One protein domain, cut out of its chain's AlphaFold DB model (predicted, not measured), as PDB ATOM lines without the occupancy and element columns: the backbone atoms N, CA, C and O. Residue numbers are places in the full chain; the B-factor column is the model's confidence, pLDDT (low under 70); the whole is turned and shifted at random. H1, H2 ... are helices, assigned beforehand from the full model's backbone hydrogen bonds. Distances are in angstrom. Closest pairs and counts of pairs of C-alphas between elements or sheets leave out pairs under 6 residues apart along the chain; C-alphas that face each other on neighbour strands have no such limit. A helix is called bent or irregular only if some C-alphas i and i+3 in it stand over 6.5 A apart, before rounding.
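AT A GLANCE: This is residues 34 to 115 of the 119 residues of an uncharacterized protein of Bacteroidetes bacterium 46-16 (UniProt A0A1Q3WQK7). Three helices, H1, H2 and H3, run back and forth in a zigzag, with H1 and H3 on different sides of H2, and a helical hairpin of H4 and H5 crosses H1 at about a right angle. The end of H5 reaches H3, while H2 and H5, the two longest helices, stay apart. The printed part has 82 residues, with five named helices in the order H1 to H5 and no named strand; the class is all helix. The whole is compact and rounded, with a radius of gyration of the C-alphas of 12.2 A and spans of 33 by 28 by 21 A.

HOW THE PARTS SIT: H2, residues 49 to 66, and H5, residues 98 to 115, are the longest helices, 18 residues each, and they are apart. With its residues 51 to 59 alone, H2 touches H1, residues 34 to 44; the closest C-alphas, of Lys 44 and Asp 52, are 5.6 A apart. H1 and H2 form a helical hairpin at a shallow tilt of 17 degrees, opposite ways. H2 also forms a helical hairpin with H3, residues 73 to 82, at a shallow tilt of 24 degrees, opposite ways; their closest C-alphas, of Ala 61 and Tyr 76, are 5.0 A apart. H1 and H3 are apart. H5 forms a third helical hairpin with H4, residues 85 to 96, at a shallow tilt of 12 degrees, opposite ways; their closest C-alphas, of Glu 93 and Asp 101, are 5.3 A apart. H1 touches H4 about perpendicular, at 84 degrees, with the C-alphas of Ala 39 and Val 92 closest at 6.5 A. H1 also touches H5 about perpendicular, at 84 degrees, with the C-alphas of Ile 36 and Ile 104 closest at 6.8 A. H5 touches H3 with residues 111 to 115 alone, at a steep tilt of 66 degrees, opposite ways; the closest C-alphas, of Cys 77 and Cys 115, are 5.2 A apart. H2 and H4 are close but not clearly touching, with the C-alphas of Ile 55 and Ile 85 7.7 A apart. H3 and H4 meet only through their link. The helix packing is part aligned, part crossed: of six touching pairs, three are at a shallow tilt. In H3 and H5 every O i to N i+4 pair is within hydrogen-bond range; the counts are 6 of 7 in H1, 13 of 14 in H2 and 6 of 8 in H4.

IN THESE COORDINATES: H2 spans 25.3 A from first to last C-alpha and H5 25.4 A, against 17.1 A for H1, 16.2 A for H4 and 14.2 A for H3. H1 begins at C-alpha 34, (-36.472, 29.452, 43.962), and is irregular: C-alphas 34 and 37 are 7.4 A apart. H2 begins at C-alpha 49, (-33.571, 42.631, 23.991). H5 ends at C-alpha 115, (-22.336, 20.284, 31.842).

THE WHOLE: The two C-alphas farthest apart, of Thr 69 and Ile 94, are 33.7 A apart. The printed part has no cut. The links H1 to H2, H3 to H4 and H4 to H5 are tight, and H2 to H3, with 6 residues, is short. The mean pLDDT of the printed part is 89.1, and no printed residue is under 70.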
ATOM      1  N   GLY A  34     -36.410  28.689  42.720       94.12
ATOM      2  CA  GLY A  34     -36.472  29.452  43.962       94.12
ATOM      3  C   GLY A  34     -35.785  30.814  43.896       94.12
ATOM      4  O   GLY A  34     -36.308  31.783  44.450       94.12
ATOM      5  N   ILE A  35     -34.626  30.897  43.232       94.75
ATOM      6  CA  ILE A  35     -33.775  32.098  43.244       94.75
ATOM      7  C   ILE A  35     -33.279  32.489  41.854       94.75
ATOM      8  O   ILE A  35     -33.378  33.661  41.498       94.75
ATOM      9  N   ILE A  36     -32.752  31.551  41.065       94.62
ATOM     10  CA  ILE A  36     -31.973  31.893  39.864       94.62
ATOM     11  C   ILE A  36     -32.839  32.491  38.758       94.62
ATOM     12  O   ILE A  36     -32.515  33.563  38.254       94.62
ATOM     13  N   LYS A  37     -33.956  31.853  38.405       93.69
ATOM     14  CA  LYS A  37     -34.885  32.382  37.400       93.69
ATOM     15  C   LYS A  37     -35.465  33.744  37.815       93.69
ATOM     16  O   LYS A  37     -35.319  34.697  37.055       93.69
ATOM     17  N   PRO A  38     -35.990  33.917  39.047       92.06
ATOM     18  CA  PRO A  38     -36.382  35.238  39.545       92.06
ATOM     19  C   PRO A  38     -35.270  36.301  39.514       92.06
ATOM     20  O   PRO A  38     -35.544  37.479  39.287       92.06
ATOM     21  N   ALA A  39     -34.020  35.910  39.767       90.44
ATOM     22  CA  ALA A  39     -32.871  36.802  39.690       90.44
ATOM     23  C   ALA A  39     -32.538  37.202  38.245       90.44
ATOM     24  O   ALA A  39     -32.242  38.366  37.984       90.44
ATOM     25  N   LEU A  40     -32.617  36.270  37.297       89.94
ATOM     26  CA  LEU A  40     -32.430  36.556  35.877       89.94
ATOM     27  C   LEU A  40     -33.557  37.439  35.320       89.94
ATOM     28  O   LEU A  40     -33.276  38.356  34.552       89.94
ATOM     29  N   ASP A  41     -34.796  37.272  35.783       89.69
ATOM     30  CA  ASP A  41     -35.900  38.190  35.472       89.69
ATOM     31  C   ASP A  41     -35.618  39.625  35.948       89.69
ATOM     32  O   ASP A  41     -35.962  40.593  35.264       89.69
ATOM     33  N   LEU A  42     -34.958  39.790  37.102       85.62
ATOM     34  CA  LEU A  42     -34.481  41.107  37.531       85.62
ATOM     35  C   LEU A  42     -33.419  41.651  36.573       85.62
ATOM     36  O   LEU A  42     -33.464  42.835  36.252       85.62
ATOM     37  N   VAL A  43     -32.510  40.811  36.069       85.69
ATOM     38  CA  VAL A  43     -31.500  41.216  35.074       85.69
ATOM     39  C   VAL A  43     -32.132  41.719  33.779       85.69
ATOM     40  O   VAL A  43     -31.695  42.739  33.240       85.69
ATOM     41  N   LYS A  44     -33.208  41.080  33.311       88.69
ATOM     42  CA  LYS A  44     -33.961  41.547  32.133       88.69
ATOM     43  C   LYS A  44     -34.485  42.978  32.296       88.69
ATOM     44  O   LYS A  44     -34.592  43.713  31.323       88.69
ATOM     45  N   SER A  45     -34.746  43.435  33.527       85.94
ATOM     46  CA  SER A  45     -35.259  44.796  33.767       85.94
ATOM     47  C   SER A  45     -34.265  45.924  33.445       85.94
ATOM     48  O   SER A  45     -34.682  47.068  33.272       85.94
ATOM     49  N   PHE A  46     -32.968  45.619  33.353       85.25
ATOM     50  CA  PHE A  46     -31.908  46.598  33.084       85.25
ATOM     51  C   PHE A  46     -30.924  46.161  31.989       85.25
ATOM     52  O   PHE A  46     -29.923  46.838  31.747       85.25
ATOM     53  N   THR A  47     -31.195  45.040  31.320       85.44
ATOM     54  CA  THR A  47     -30.473  44.624  30.114       85.44
ATOM     55  C   THR A  47     -31.287  44.983  28.867       85.44
ATOM     56  O   THR A  47     -32.166  45.841  28.916       85.44
ATOM     57  N   GLY A  48     -30.901  44.460  27.703       89.25
ATOM     58  CA  GLY A  48     -31.537  44.799  26.432       89.25
ATOM     59  C   GLY A  48     -32.018  43.557  25.687       89.25
ATOM     60  O   GLY A  48     -31.542  42.457  25.973       89.25
ATOM     61  N   PRO A  49     -32.827  43.726  24.623       90.56
ATOM     62  CA  PRO A  49     -33.571  42.631  23.991       90.56
ATOM     63  C   PRO A  49     -32.723  41.436  23.541       90.56
ATOM     64  O   PRO A  49     -33.195  40.304  23.504       90.56
ATOM     65  N   LYS A  50     -31.456  41.669  23.173       88.88
ATOM     66  CA  LYS A  50     -30.529  40.598  22.779       88.88
ATOM     67  C   LYS A  50     -30.128  39.703  23.953       88.88
ATOM     68  O   LYS A  50     -29.974  38.504  23.756       88.88
ATOM     69  N   VAL A  51     -29.917  40.289  25.131       88.44
ATOM     70  CA  VAL A  51     -29.566  39.556  26.355       88.44
ATOM     71  C   VAL A  51     -30.804  38.836  26.878       88.44
ATOM     72  O   VAL A  51     -30.723  37.647  27.163       88.44
ATOM     73  N   ASP A  52     -31.958  39.505  26.873       91.50
ATOM     74  CA  ASP A  52     -33.234  38.917  27.294       91.50
ATOM     75  C   ASP A  52     -33.549  37.641  26.509       91.50
ATOM     76  O   ASP A  52     -33.793  36.598  27.103       91.50
ATOM     77  N   GLN A  53     -33.401  37.667  25.180       91.75
ATOM     78  CA  GLN A  53     -33.598  36.481  24.338       91.75
ATOM     79  C   GLN A  53     -32.649  35.320  24.664       91.75
ATOM     80  O   GLN A  53     -32.987  34.160  24.422       91.75
ATOM     81  N   GLN A  54     -31.430  35.601  25.130       90.50
ATOM     82  CA  GLN A  54     -30.494  34.553  25.548       90.50
ATOM     83  C   GLN A  54     -30.913  33.961  26.890       90.50
ATOM     84  O   GLN A  54     -30.893  32.739  27.042       90.50
ATOM     85  N   ILE A  55     -31.338  34.815  27.823       91.88
ATOM     86  CA  ILE A  55     -31.894  34.387  29.103       91.88
ATOM     87  C   ILE A  55     -33.153  33.540  28.867       91.88
ATOM     88  O   ILE A  55     -33.230  32.447  29.407       91.88
ATOM     89  N   ASP A  56     -34.071  33.953  27.992       93.31
ATOM     90  CA  ASP A  56     -35.300  33.205  27.681       93.31
ATOM     91  C   ASP A  56     -35.012  31.795  27.133       93.31
ATOM     92  O   ASP A  56     -35.721  30.835  27.436       93.31
ATOM     93  N   LYS A  57     -33.953  31.638  26.324       92.50
ATOM     94  CA  LYS A  57     -33.529  30.321  25.816       92.50
ATOM     95  C   LYS A  57     -32.978  29.431  26.923       92.50
ATOM     96  O   LYS A  57     -33.308  28.246  26.955       92.50
ATOM     97  N   LEU A  58     -32.148  29.993  27.805       92.50
ATOM     98  CA  LEU A  58     -31.657  29.281  28.982       92.50
ATOM     99  C   LEU A  58     -32.828  28.880  29.880       92.50
ATOM    100  O   LEU A  58     -32.888  27.733  30.309       92.50
ATOM    101  N   GLU A  59     -33.758  29.805  30.122       94.12
ATOM    102  CA  GLU A  59     -34.913  29.569  30.977       94.12
ATOM    103  C   GLU A  59     -35.769  28.436  30.457       94.12
ATOM    104  O   GLU A  59     -36.057  27.503  31.199       94.12
ATOM    105  N   LYS A  60     -36.096  28.469  29.165       93.50
ATOM    106  CA  LYS A  60     -36.840  27.392  28.528       93.50
ATOM    107  C   LYS A  60     -36.133  26.045  28.693       93.50
ATOM    108  O   LYS A  60     -36.778  25.072  29.056       93.50
ATOM    109  N   ALA A  61     -34.825  25.976  28.448       93.06
ATOM    110  CA  ALA A  61     -34.087  24.719  28.566       93.06
ATOM    111  C   ALA A  61     -33.989  24.209  30.016       93.06
ATOM    112  O   ALA A  61     -34.061  23.006  30.247       93.06
ATOM    113  N   ALA A  62     -33.834  25.108  30.991       93.88
ATOM    114  CA  ALA A  62     -33.817  24.759  32.409       93.88
ATOM    115  C   ALA A  62     -35.202  24.311  32.908       93.88
ATOM    116  O   ALA A  62     -35.294  23.336  33.650       93.88
ATOM    117  N   ASP A  63     -36.273  24.975  32.465       94.38
ATOM    118  CA  ASP A  63     -37.651  24.577  32.761       94.38
ATOM    119  C   ASP A  63     -37.963  23.196  32.159       94.38
ATOM    120  O   ASP A  63     -38.481  22.329  32.854       94.38
ATOM    121  N   GLU A  64     -37.583  22.942  30.901       92.44
ATOM    122  CA  GLU A  64     -37.773  21.631  30.262       92.44
ATOM    123  C   GLU A  64     -37.025  20.496  30.989       92.44
ATOM    124  O   GLU A  64     -37.549  19.379  31.087       92.44
ATOM    125  N   LEU A  65     -35.830  20.781  31.527       91.69
ATOM    126  CA  LEU A  65     -35.071  19.844  32.360       91.69
ATOM    127  C   LEU A  65     -35.804  19.550  33.678       91.69
ATOM    128  O   LEU A  65     -35.854  18.397  34.107       91.69
ATOM    129  N   CYS A  66     -36.391  20.569  34.307       92.38
ATOM    130  CA  CYS A  66     -37.070  20.435  35.596       92.38
ATOM    131  C   CYS A  66     -38.461  19.815  35.519       92.38
ATOM    132  O   CYS A  66     -38.830  19.035  36.397       92.38
ATOM    133  N   ASP A  67     -39.202  20.107  34.457       90.06
ATOM    134  CA  ASP A  67     -40.529  19.543  34.217       90.06
ATOM    135  C   ASP A  67     -40.450  18.143  33.578       90.06
ATOM    136  O   ASP A  67     -41.469  17.480  33.380       90.06
ATOM    137  N   GLY A  68     -39.241  17.682  33.232       83.12
ATOM    138  CA  GLY A  68     -38.981  16.366  32.647       83.12
ATOM    139  C   GLY A  68     -39.472  16.210  31.205       83.12
ATOM    140  O   GLY A  68     -39.440  15.105  30.664       83.12
ATOM    141  N   THR A  69     -39.917  17.295  30.566       75.44
ATOM    142  CA  THR A  69     -40.355  17.307  29.162       75.44
ATOM    143  C   THR A  69     -39.177  17.169  28.199       75.44
ATOM    144  O   THR A  69     -39.340  16.619  27.110       75.44
ATOM    145  N   ASN A  70     -37.985  17.594  28.624       76.31
ATOM    146  CA  ASN A  70     -36.721  17.282  27.977       76.31
ATOM    147  C   ASN A  70     -35.658  16.982  29.047       76.31
ATOM    148  O   ASN A  70     -34.932  17.883  29.468       76.31
ATOM    149  N   PRO A  71     -35.545  15.724  29.503       71.31
ATOM    150  CA  PRO A  71     -34.599  15.364  30.555       71.31
ATOM    151  C   PRO A  71     -33.139  15.402  30.074       71.31
ATOM    152  O   PRO A  71     -32.230  15.168  30.872       71.31
ATOM    153  N   ASP A  72     -32.891  15.663  28.783       78.31
ATOM    154  CA  ASP A  72     -31.540  15.789  28.254       78.31
ATOM    155  C   ASP A  72     -30.934  17.149  28.628       78.31
ATOM    156  O   ASP A  72     -31.248  18.208  28.078       78.31
ATOM    157  N   VAL A  73     -29.979  17.075  29.549       86.12
ATOM    158  CA  VAL A  73     -29.149  18.175  30.040       86.12
ATOM    159  C   VAL A  73     -28.373  18.868  28.902       86.12
ATOM    160  O   VAL A  73     -27.982  20.029  29.031       86.12
ATOM    161  N   LYS A  74     -28.196  18.227  27.739       87.25
ATOM    162  CA  LYS A  74     -27.430  18.754  26.600       87.25
ATOM    163  C   LYS A  74     -27.904  20.117  26.092       87.25
ATOM    164  O   LYS A  74     -27.065  20.972  25.797       87.25
ATOM    165  N   ASN A  75     -29.215  20.340  25.976       88.06
ATOM    166  CA  ASN A  75     -29.743  21.626  25.500       88.06
ATOM    167  C   ASN A  75     -29.479  22.743  26.511       88.06
ATOM    168  O   ASN A  75     -29.037  23.828  26.126       88.06
ATOM    169  N   TYR A  76     -29.689  22.456  27.797       92.12
ATOM    170  CA  TYR A  76     -29.326  23.365  28.877       92.12
ATOM    171  C   TYR A  76     -27.831  23.703  28.817       92.12
ATOM    172  O   TYR A  76     -27.463  24.876  28.791       92.12
ATOM    173  N   CYS A  77     -26.972  22.693  28.678       91.38
ATOM    174  CA  CYS A  77     -25.525  22.880  28.652       91.38
ATOM    175  C   CYS A  77     -25.005  23.635  27.438       91.38
ATOM    176  O   CYS A  77     -24.041  24.390  27.561       91.38
ATOM    177  N   LEU A  78     -25.649  23.491  26.277       90.56
ATOM    178  CA  LEU A  78     -25.347  24.324  25.120       90.56
ATOM    179  C   LEU A  78     -25.506  25.803  25.485       90.56
ATOM    180  O   LEU A  78     -24.595  26.592  25.244       90.56
ATOM    181  N   TYR A  79     -26.628  26.184  26.093       90.56
ATOM    182  CA  TYR A  79     -26.888  27.571  26.474       90.56
ATOM    183  C   TYR A  79     -26.032  28.029  27.656       90.56
ATOM    184  O   TYR A  79     -25.473  29.121  27.606       90.56
ATOM    185  N   TRP A  80     -25.845  27.183  28.670       91.50
ATOM    186  CA  TRP A  80     -24.978  27.462  29.816       91.50
ATOM    187  C   TRP A  80     -23.540  27.791  29.398       91.50
ATOM    188  O   TRP A  80     -22.966  28.769  29.875       91.50
ATOM    189  N   ASN A  81     -22.978  27.007  28.471       88.06
ATOM    190  CA  ASN A  81     -21.585  27.141  28.047       88.06
ATOM    191  C   ASN A  81     -21.371  28.211  26.970       88.06
ATOM    192  O   ASN A  81     -20.279  28.769  26.870       88.06
ATOM    193  N   THR A  82     -22.373  28.488  26.130       82.88
ATOM    194  CA  THR A  82     -22.229  29.465  25.032       82.88
ATOM    195  C   THR A  82     -22.524  30.897  25.453       82.88
ATOM    196  O   THR A  82     -22.047  31.835  24.814       82.88
ATOM    197  N   PHE A  83     -23.309  31.091  26.508       78.25
ATOM    198  CA  PHE A  83     -23.740  32.410  26.944       78.25
ATOM    199  C   PHE A  83     -22.941  32.898  28.155       78.25
ATOM    200  O   PHE A  83     -22.485  32.128  28.996       78.25
ATOM    201  N   HIS A  84     -22.827  34.219  28.307       82.06
ATOM    202  CA  HIS A  84     -22.186  34.846  29.469       82.06
ATOM    203  C   HIS A  84     -23.073  34.803  30.734       82.06
ATOM    204  O   HIS A  84     -23.063  35.742  31.529       82.06
ATOM    205  N   ILE A  85     -23.837  33.723  30.945       84.88
ATOM    206  CA  ILE A  85     -24.792  33.579  32.059       84.88
ATOM    207  C   ILE A  85     -24.085  33.704  33.399       84.88
ATOM    208  O   ILE A  85     -24.566  34.420  34.268       84.88
ATOM    209  N   LYS A  86     -22.899  33.102  33.552       86.94
ATOM    210  CA  LYS A  86     -22.092  33.247  34.775       86.94
ATOM    211  C   LYS A  86     -21.805  34.714  35.098       86.94
ATOM    212  O   LYS A  86     -21.868  35.109  36.255       86.94
ATOM    213  N   SER A  87     -21.518  35.532  34.085       86.44
ATOM    214  CA  SER A  87     -21.300  36.968  34.272       86.44
ATOM    215  C   SER A  87     -22.591  37.690  34.657       86.44
ATOM    216  O   SER A  87     -22.556  38.552  35.527       86.44
ATOM    217  N   LEU A  88     -23.729  37.324  34.058       87.38
ATOM    218  CA  LEU A  88     -25.036  37.889  34.415       87.38
ATOM    219  C   LEU A  88     -25.439  37.530  35.850       87.38
ATOM    220  O   LEU A  88     -25.885  38.398  36.589       87.38
ATOM    221  N   LEU A  89     -25.215  36.287  36.277       87.50
ATOM    222  CA  LEU A  89     -25.449  35.855  37.654       87.50
ATOM    223  C   LEU A  89     -24.538  36.595  38.639       87.50
ATOM    224  O   LEU A  89     -25.006  37.040  39.676       87.50
ATOM    225  N   LYS A  90     -23.272  36.841  38.291       84.75
ATOM    226  CA  LYS A  90     -22.389  37.690  39.109       84.75
ATOM    227  C   LYS A  90     -22.849  39.145  39.185       84.75
ATOM    228  O   LYS A  90     -22.621  39.803  40.194       84.75
ATOM    229  N   LEU A  91     -23.506  39.672  38.148       84.06
ATOM    230  CA  LEU A  91     -24.132  40.996  38.240       84.06
ATOM    231  C   LEU A  91     -25.276  40.997  39.256       84.06
ATOM    232  O   LEU A  91     -25.432  41.993  39.954       84.06
ATOM    233  N   VAL A  92     -26.033  39.898  39.365       83.94
ATOM    234  CA  VAL A  92     -27.073  39.738  40.393       83.94
ATOM    235  C   VAL A  92     -26.493  39.895  41.792       83.94
ATOM    236  O   VAL A  92     -27.033  40.669  42.584       83.94
ATOM    237  N   GLU A  93     -25.357  39.247  42.058       84.75
ATOM    238  CA  GLU A  93     -24.689  39.277  43.366       84.75
ATOM    239  C   GLU A  93     -24.426  40.714  43.861       84.75
ATOM    240  O   GLU A  93     -24.615  41.025  45.038       84.75
ATOM    241  N   ILE A  94     -24.107  41.643  42.944       83.00
ATOM    242  CA  ILE A  94     -23.844  43.062  43.257       83.00
ATOM    243  C   ILE A  94     -25.028  43.726  43.970       83.00
ATOM    244  O   ILE A  94     -24.831  44.599  44.818       83.00
ATOM    245  N   PHE A  95     -26.262  43.347  43.633       81.62
ATOM    246  CA  PHE A  95     -27.455  43.986  44.184       81.62
ATOM    247  C   PHE A  95     -28.278  43.089  45.103       81.62
ATOM    248  O   PHE A  95     -29.047  43.638  45.892       81.62
ATOM    249  N   THR A  96     -28.125  41.762  45.077       82.50
ATOM    250  CA  THR A  96     -28.937  40.862  45.907       82.50
ATOM    251  C   THR A  96     -28.391  40.605  47.297       82.50
ATOM    252  O   THR A  96     -29.206  40.549  48.204       82.50
ATOM    253  N   GLY A  97     -27.072  40.532  47.495       87.06
ATOM    254  CA  GLY A  97     -26.469  40.312  48.812       87.06
ATOM    255  C   GLY A  97     -26.139  38.845  49.142       87.06
ATOM    256  O   GLY A  97     -26.564  37.915  48.453       87.06
ATOM    257  N   PRO A  98     -25.416  38.610  50.255       89.75
ATOM    258  CA  PRO A  98     -24.570  37.426  50.455       89.75
ATOM    259  C   PRO A  98     -25.317  36.092  50.538       89.75
ATOM    260  O   PRO A  98     -24.729  35.038  50.300       89.75
ATOM    261  N   LYS A  99     -26.602  36.095  50.910       92.44
ATOM    262  CA  LYS A  99     -27.407  34.864  50.948       92.44
ATOM    263  C   LYS A  99     -27.736  34.373  49.543       92.44
ATOM    264  O   LYS A  99     -27.618  33.187  49.256       92.44
ATOM    265  N   VAL A 100     -28.111  35.300  48.665       91.81
ATOM    266  CA  VAL A 100     -28.395  35.002  47.261       91.81
ATOM    267  C   VAL A 100     -27.105  34.613  46.541       91.81
ATOM    268  O   VAL A 100     -27.117  33.649  45.781       91.81
ATOM    269  N   ASP A 101     -25.980  35.253  46.868       93.19
ATOM    270  CA  ASP A 101     -24.664  34.905  46.316       93.19
ATOM    271  C   ASP A 101     -24.299  33.444  46.607       93.19
ATOM    272  O   ASP A 101     -23.824  32.723  45.732       93.19
ATOM    273  N   LYS A 102     -24.566  32.945  47.823       93.81
ATOM    274  CA  LYS A 102     -24.345  31.524  48.147       93.81
ATOM    275  C   LYS A 102     -25.160  30.595  47.250       93.81
ATOM    276  O   LYS A 102     -24.618  29.610  46.748       93.81
ATOM    277  N   VAL A 103     -26.435  30.920  47.028       95.88
ATOM    278  CA  VAL A 103     -27.318  30.149  46.142       95.88
ATOM    279  C   VAL A 103     -26.812  30.185  44.700       95.88
ATOM    280  O   VAL A 103     -26.722  29.139  44.060       95.88
ATOM    281  N   ILE A 104     -26.415  31.360  44.205       94.62
ATOM    282  CA  ILE A 104     -25.846  31.534  42.863       94.62
ATOM    283  C   ILE A 104     -24.580  30.695  42.695       94.62
ATOM    284  O   ILE A 104     -24.470  29.937  41.733       94.62
ATOM    285  N   ASN A 105     -23.650  30.764  43.645       94.50
ATOM    286  CA  ASN A 105     -22.404  30.004  43.578       94.50
ATOM    287  C   ASN A 105     -22.652  28.489  43.618       94.50
ATOM    288  O   ASN A 105     -22.034  27.742  42.855       94.50
ATOM    289  N   LYS A 106     -23.601  28.025  44.440       95.25
ATOM    290  CA  LYS A 106     -24.016  26.616  44.457       95.25
ATOM    291  C   LYS A 106     -24.647  26.191  43.129       95.25
ATOM    292  O   LYS A 106     -24.315  25.122  42.620       95.25
ATOM    293  N   PHE A 107     -25.509  27.024  42.551       95.50
ATOM    294  CA  PHE A 107     -26.134  26.767  41.255       95.50
ATOM    295  C   PHE A 107     -25.114  26.716  40.113       95.50
ATOM    296  O   PHE A 107     -25.206  25.834  39.259       95.50
ATOM    297  N   ILE A 108     -24.123  27.616  40.109       94.00
ATOM    298  CA  ILE A 108     -23.012  27.594  39.148       94.00
ATOM    299  C   ILE A 108     -22.260  26.267  39.261       94.00
ATOM    300  O   ILE A 108     -22.062  25.610  38.246       94.00
ATOM    301  N   ALA A 109     -21.898  25.842  40.475       93.69
ATOM    302  CA  ALA A 109     -21.178  24.586  40.685       93.69
ATOM    303  C   ALA A 109     -21.981  23.357  40.221       93.69
ATOM    304  O   ALA A 109     -21.430  22.463  39.583       93.69
ATOM    305  N   ILE A 110     -23.288  23.323  40.502       94.25
ATOM    306  CA  ILE A 110     -24.181  22.261  40.018       94.25
ATOM    307  C   ILE A 110     -24.261  22.277  38.491       94.25
ATOM    308  O   ILE A 110     -24.130  21.231  37.864       94.25
ATOM    309  N   SER A 111     -24.454  23.449  37.888       93.50
ATOM    310  CA  SER A 111     -24.571  23.587  36.435       93.50
ATOM    311  C   SER A 111     -23.283  23.193  35.723       93.50
ATOM    312  O   SER A 111     -23.335  22.511  34.708       93.50
ATOM    313  N   ASP A 112     -22.131  23.563  36.280       92.44
ATOM    314  CA  ASP A 112     -20.829  23.139  35.773       92.44
ATOM    315  C   ASP A 112     -20.687  21.617  35.856       92.44
ATOM    316  O   ASP A 112     -20.383  20.992  34.849       92.44
ATOM    317  N   SER A 113     -21.033  20.998  36.988       91.62
ATOM    318  CA  SER A 113     -21.005  19.535  37.127       91.62
ATOM    319  C   SER A 113     -21.973  18.807  36.183       91.62
ATOM    320  O   SER A 113     -21.651  17.719  35.709       91.62
ATOM    321  N   LEU A 114     -23.147  19.380  35.899       90.62
ATOM    322  CA  LEU A 114     -24.108  18.833  34.934       90.62
ATOM    323  C   LEU A 114     -23.600  18.931  33.487       90.62
ATOM    324  O   LEU A 114     -23.963  18.101  32.656       90.62
ATOM    325  N   CYS A 115     -22.787  19.947  33.191       90.12
ATOM    326  CA  CYS A 115     -22.336  20.284  31.842       90.12
ATOM    327  C   CYS A 115     -20.887  19.915  31.533       90.12
ATOM    328  O   CYS A 115     -20.445  20.105  30.396       90.12
TER     329      CYS A 115